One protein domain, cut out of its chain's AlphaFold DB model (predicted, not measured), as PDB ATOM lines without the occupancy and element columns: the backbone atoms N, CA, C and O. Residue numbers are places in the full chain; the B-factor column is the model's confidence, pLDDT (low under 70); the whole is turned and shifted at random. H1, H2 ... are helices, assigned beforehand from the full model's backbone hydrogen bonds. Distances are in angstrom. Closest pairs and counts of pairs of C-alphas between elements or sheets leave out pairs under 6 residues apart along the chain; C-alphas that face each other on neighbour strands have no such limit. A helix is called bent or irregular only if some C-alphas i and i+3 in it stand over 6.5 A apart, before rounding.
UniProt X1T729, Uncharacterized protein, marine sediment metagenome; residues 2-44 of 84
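What this domain is: This is residues 2 to 44 of the 84 residues of an uncharacterized protein of marine sediment metagenome (UniProt X1T729). Two helices make an open V: the long helix H1 and the shorter H2 come near each other where a tight link joins them, and from there their free ends spread apart. H1 has a kink of 41 degrees near residue 13, and residues 2 to 18 and 36 to 44 stick out as the free parts of the two arms. The printed part has 43 residues with two named helices, H1 then H2, and no named strand; the class is all helix. It is loose, with a radius of gyration of the C-alphas of 12.2 A, and the C-alphas span 30 by 26 by 15 A.

Where its parts are: Begin at Pro 2 and go on to C-alpha 6 at (141.408, 160.245, 93.559), where H1, residues 6 to 26, begins. It runs 29.3 A to C-alpha 26 at (131.235, 185.032, 105.421). H1 is irregular, but only just: C-alphas 11 and 14 are 6.9 A apart. After residues 27 to 30, find H2, residues 31 to 43, which runs 18.4 A to C-alpha 43 at (127.420, 161.664, 111.470).

How they stand to each other: Look at Leu 23 and Asn 31: their C-alphas, the closest of H1 and H2, are 7.0 A apart. The helices are close but not clearly touching, with 2 pairs of C-alphas within 8 A. They run opposite ways at a steep tilt of 43 degrees. In H2 every O i to N i+4 pair is within hydrogen-bond range; in H1 13 of 17 are.

The domain as a whole: The two C-alphas farthest apart, those of Tyr 3 and Leu 26, are 31.2 A apart. The printed part has no cut, and the link from H1 to H2 is tight. The mean pLDDT of the printed part is 95.4, and no printed residue is under 70.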
ATOM      1  N   PRO A   2     146.454 161.348 101.392       78.94
ATOM      2  CA  PRO A   2     147.014 160.483 100.348       78.94
ATOM      3  C   PRO A   2     146.325 159.116 100.245       78.94
ATOM      4  O   PRO A   2     146.260 158.563  99.153       78.94
ATOM      5  N   TYR A   3     145.743 158.623 101.339       85.06
ATOM      6  CA  TYR A   3     145.085 157.314 101.419       85.06
ATOM      7  C   TYR A   3     143.663 157.264 100.828       85.06
ATOM      8  O   TYR A   3     143.101 156.185 100.678       85.06
ATOM      9  N   ILE A   4     143.058 158.404 100.476       91.12
ATOM     10  CA  ILE A   4     141.754 158.431  99.795       91.12
ATOM     11  C   ILE A   4     142.000 158.354  98.280       91.12
ATOM     12  O   ILE A   4     142.704 159.230  97.768       91.12
ATOM     13  N   PRO A   5     141.439 157.384  97.532       94.31
ATOM     14  CA  PRO A   5     141.593 157.314  96.077       94.31
ATOM     15  C   PRO A   5     141.098 158.586  95.379       94.31
ATOM     16  O   PRO A   5     140.103 159.167  95.811       94.31
ATOM     17  N   LYS A   6     141.753 159.004  94.286       92.69
ATOM     18  CA  LYS A   6     141.408 160.245  93.559       92.69
ATOM     19  C   LYS A   6     139.931 160.302  93.159       92.69
ATOM     20  O   LYS A   6     139.292 161.319  93.381       92.69
ATOM     21  N   GLU A   7     139.376 159.196  92.669       93.81
ATOM     22  CA  GLU A   7     137.958 159.124  92.291       93.81
ATOM     23  C   GLU A   7     137.016 159.398  93.466       93.81
ATOM     24  O   GLU A   7     136.006 160.075  93.309       93.81
ATOM     25  N   ARG A   8     137.384 158.961  94.679       93.88
ATOM     26  CA  ARG A   8     136.576 159.238  95.867       93.88
ATOM     27  C   ARG A   8     136.630 160.716  96.266       93.88
ATOM     28  O   ARG A   8     135.641 161.229  96.774       93.88
ATOM     29  N   ARG A   9     137.757 161.397  96.026       93.12
ATOM     30  CA  ARG A   9     137.921 162.832  96.331       93.12
ATOM     31  C   ARG A   9     136.953 163.684  95.513       93.12
ATOM     32  O   ARG A   9     136.258 164.501  96.101       93.12
ATOM     33  N   LYS A  10     136.770 163.360  94.227       92.12
ATOM     34  CA  LYS A  10     135.850 164.068  93.316       92.12
ATOM     35  C   LYS A  10     134.413 164.179  93.840       92.12
ATOM     36  O   LYS A  10     133.726 165.150  93.543       92.12
ATOM     37  N   HIS A  11     133.942 163.214  94.638       93.62
ATOM     38  CA  HIS A  11     132.613 163.293  95.264       93.62
ATOM     39  C   HIS A  11     132.486 164.426  96.296       93.62
ATOM     40  O   HIS A  11     131.376 164.916  96.547       93.62
ATOM     41  N   PHE A  12     133.613 164.804  96.898       94.06
ATOM     42  CA  PHE A  12     133.732 165.849  97.904       94.06
ATOM     43  C   PHE A  12     134.193 167.175  97.306       94.06
ATOM     44  O   PHE A  12     133.643 168.190  97.713       94.06
ATOM     45  N   ASP A  13     135.117 167.158  96.339       94.12
ATOM     46  CA  ASP A  13     135.773 168.352  95.781       94.12
ATOM     47  C   ASP A  13     134.757 169.457  95.444       94.12
ATOM     48  O   ASP A  13     134.791 170.515  96.058       94.12
ATOM     49  N   PHE A  14     133.726 169.166  94.641       93.88
ATOM     50  CA  PHE A  14     132.700 170.163  94.294       93.88
ATOM     51  C   PHE A  14     131.973 170.778  95.510       93.88
ATOM     52  O   PHE A  14     131.638 171.960  95.517       93.88
ATOM     53  N   LYS A  15     131.699 169.983  96.553       96.06
ATOM     54  CA  LYS A  15     131.028 170.476  97.772       96.06
ATOM     55  C   LYS A  15     131.976 171.307  98.624       96.06
ATOM     56  O   LYS A  15     131.536 172.261  99.256       96.06
ATOM     57  N   ILE A  16     133.246 170.914  98.659       96.44
ATOM     58  CA  ILE A  16     134.303 171.632  99.363       96.44
ATOM     59  C   ILE A  16     134.530 172.982  98.685       96.44
ATOM     60  O   ILE A  16     134.528 173.989  99.382       96.44
ATOM     61  N   ASP A  17     134.629 173.014  97.357       96.88
ATOM     62  CA  ASP A  17     134.844 174.239  96.584       96.88
ATOM     63  C   ASP A  17     133.693 175.232  96.788       96.88
ATOM     64  O   ASP A  17     133.921 176.402  97.088       96.88
ATOM     65  N   SER A  18     132.443 174.760  96.719       96.81
ATOM     66  CA  SER A  18     131.268 175.599  96.999       96.81
ATOM     67  C   SER A  18     131.292 176.159  98.424       96.81
ATOM     68  O   SER A  18     131.052 177.345  98.629       96.81
ATOM     69  N   LEU A  19     131.596 175.316  99.414       97.31
ATOM     70  CA  LEU A  19     131.674 175.737 100.810       97.31
ATOM     71  C   LEU A  19     132.829 176.721 101.050       97.31
ATOM     72  O   LEU A  19     132.700 177.621 101.875       97.31
ATOM     73  N   ALA A  20     133.950 176.564 100.344       97.38
ATOM     74  CA  ALA A  20     135.089 177.467 100.445       97.38
ATOM     75  C   ALA A  20     134.704 178.887 100.011       97.38
ATOM     76  O   ALA A  20     134.959 179.825 100.760       97.38
ATOM     77  N   VAL A  21     133.996 179.033  98.886       97.62
ATOM     78  CA  VAL A  21     133.489 180.334  98.410       97.62
ATOM     79  C   VAL A  21     132.566 180.996  99.443       97.62
ATOM     80  O   VAL A  21     132.667 182.197  99.709       97.62
ATOM     81  N   GLU A  22     131.679 180.220 100.074       97.06
ATOM     82  CA  GLU A  22     130.818 180.726 101.150       97.06
ATOM     83  C   GLU A  22     131.631 181.191 102.368       97.06
ATOM     84  O   GLU A  22     131.373 182.267 102.911       97.06
ATOM     85  N   LEU A  23     132.633 180.414 102.793       97.38
ATOM     86  CA  LEU A  23     133.474 180.739 103.950       97.38
ATOM     87  C   LEU A  23     134.420 181.918 103.692       97.38
ATOM     88  O   LEU A  23     134.698 182.675 104.620       97.38
ATOM     89  N   GLU A  24     134.886 182.115 102.461       96.50
ATOM     90  CA  GLU A  24     135.631 183.319 102.070       96.50
ATOM     91  C   GLU A  24     134.753 184.568 102.166       96.50
ATOM     92  O   GLU A  24     135.200 185.609 102.644       96.50
ATOM     93  N   THR A  25     133.478 184.449 101.785       96.62
ATOM     94  CA  THR A  25     132.516 185.559 101.819       96.62
ATOM     95  C   THR A  25     132.065 185.895 103.246       96.62
ATOM     96  O   THR A  25     131.943 187.064 103.606       96.62
ATOM     97  N   LEU A  26     131.797 184.877 104.070       96.56
ATOM     98  CA  LEU A  26     131.235 185.032 105.421       96.56
ATOM     99  C   LEU A  26     132.299 185.114 106.526       96.56
ATOM    100  O   LEU A  26     131.970 185.409 107.677       96.56
ATOM    101  N   GLY A  27     133.558 184.828 106.196       96.75
ATOM    102  CA  GLY A  27     134.653 184.656 107.143       96.75
ATOM    103  C   GLY A  27     134.794 183.207 107.620       96.75
ATOM    104  O   GLY A  27     133.816 182.494 107.846       96.75
ATOM    105  N   ILE A  28     136.039 182.768 107.812       95.38
ATOM    106  CA  ILE A  28     136.359 181.379 108.175       95.38
ATOM    107  C   ILE A  28     136.145 181.134 109.675       95.38
ATOM    108  O   ILE A  28     135.552 180.128 110.078       95.38
ATOM    109  N   THR A  29     136.631 182.049 110.517       93.25
ATOM    110  CA  THR A  29     136.612 181.904 111.979       93.25
ATOM    111  C   THR A  29     135.178 181.831 112.503       93.25
ATOM    112  O   THR A  29     134.334 182.651 112.161       93.25
ATOM    113  N   GLY A  30     134.879 180.835 113.340       94.12
ATOM    114  CA  GLY A  30     133.531 180.597 113.872       94.12
ATOM    115  C   GLY A  30     132.611 179.839 112.907       94.12
ATOM    116  O   GLY A  30     132.034 178.824 113.303       94.12
ATOM    117  N   ASN A  31     132.535 180.242 111.636       97.44
ATOM    118  CA  ASN A  31     131.729 179.539 110.630       97.44
ATOM    119  C   ASN A  31     132.268 178.131 110.341       97.44
ATOM    120  O   ASN A  31     131.491 177.176 110.300       97.44
ATOM    121  N   LEU A  32     133.592 177.959 110.244       96.56
ATOM    122  CA  LEU A  32     134.194 176.630 110.107       96.56
ATOM    123  C   LEU A  32     133.881 175.741 111.322       96.56
ATOM    124  O   LEU A  32     133.525 174.575 111.155       96.56
ATOM    125  N   ASN A  33     133.920 176.298 112.539       96.38
ATOM    126  CA  ASN A  33     133.549 175.561 113.752       96.38
ATOM    127  C   ASN A  33     132.086 175.107 113.696       96.38
ATOM    128  O   ASN A  33     131.779 173.964 114.033       96.38
ATOM    129  N   TYR A  34     131.187 175.972 113.227       97.94
ATOM    130  CA  TYR A  34     129.783 175.624 113.039       97.94
ATOM    131  C   TYR A  34     129.590 174.506 112.006       97.94
ATOM    132  O   TYR A  34     128.837 173.564 112.266       97.94
ATOM    133  N   VAL A  35     130.290 174.558 110.868       97.81
ATOM    134  CA  VAL A  35     130.253 173.498 109.848       97.81
ATOM    135  C   VAL A  35     130.703 172.162 110.433       97.81
ATOM    136  O   VAL A  35     129.975 171.171 110.331       97.81
ATOM    137  N   LEU A  36     131.869 172.132 111.084       97.62
ATOM    138  CA  LEU A  36     132.418 170.917 111.686       97.62
ATOM    139  C   LEU A  36     131.482 170.360 112.765       97.62
ATOM    140  O   LEU A  36     131.174 169.168 112.756       97.62
ATOM    141  N   PHE A  37     130.934 171.223 113.624       97.88
ATOM    142  CA  PHE A  37     129.947 170.831 114.630       97.88
ATOM    143  C   PHE A  37     128.683 170.230 113.999       97.88
ATOM    144  O   PHE A  37     128.190 169.190 114.442       97.88
ATOM    145  N   ARG A  38     128.144 170.854 112.944       98.31
ATOM    146  CA  ARG A  38     126.946 170.368 112.239       98.31
ATOM    147  C   ARG A  38     127.189 169.032 111.538       98.31
ATOM    148  O   ARG A  38     126.271 168.208 111.528       98.31
ATOM    149  N   LEU A  39     128.380 168.810 110.979       97.94
ATOM    150  CA  LEU A  39     128.784 167.525 110.403       97.94
ATOM    151  C   LEU A  39     128.888 166.449 111.486       97.94
ATOM    152  O   LEU A  39     128.236 165.412 111.366       97.94
ATOM    153  N   ALA A  40     129.608 166.725 112.576       98.19
ATOM    154  CA  ALA A  40     129.739 165.802 113.701       98.19
ATOM    155  C   ALA A  40     128.366 165.430 114.279       98.19
ATOM    156  O   ALA A  40     128.051 164.253 114.409       98.19
ATOM    157  N   LYS A  41     127.489 166.414 114.518       98.12
ATOM    158  CA  LYS A  41     126.117 166.185 115.009       98.12
ATOM    159  C   LYS A  41     125.283 165.283 114.089       98.12
ATOM    160  O   LYS A  41     124.374 164.612 114.567       98.12
ATOM    161  N   LYS A  42     125.537 165.295 112.777       98.19
ATOM    162  CA  LYS A  42     124.811 164.464 111.802       98.19
ATOM    163  C   LYS A  42     125.384 163.055 111.665       98.19
ATOM    164  O   LYS A  42     124.613 162.140 111.406       98.19
ATOM    165  N   LEU A  43     126.703 162.906 111.777       97.94
ATOM    166  CA  LEU A  43     127.420 161.664 111.470       97.94
ATOM    167  C   LEU A  43     127.770 160.836 112.713       97.94
ATOM    168  O   LEU A  43     127.973 159.630 112.607       97.94
ATOM    169  N   CYS A  44     127.866 161.475 113.879       98.38
ATOM    170  CA  CYS A  44     128.261 160.838 115.129       98.38
ATOM    171  C   CYS A  44     127.028 160.564 115.989       98.38
ATOM    172  O   CYS A  44     126.186 161.445 116.180       98.38
TER     173      CYS A  44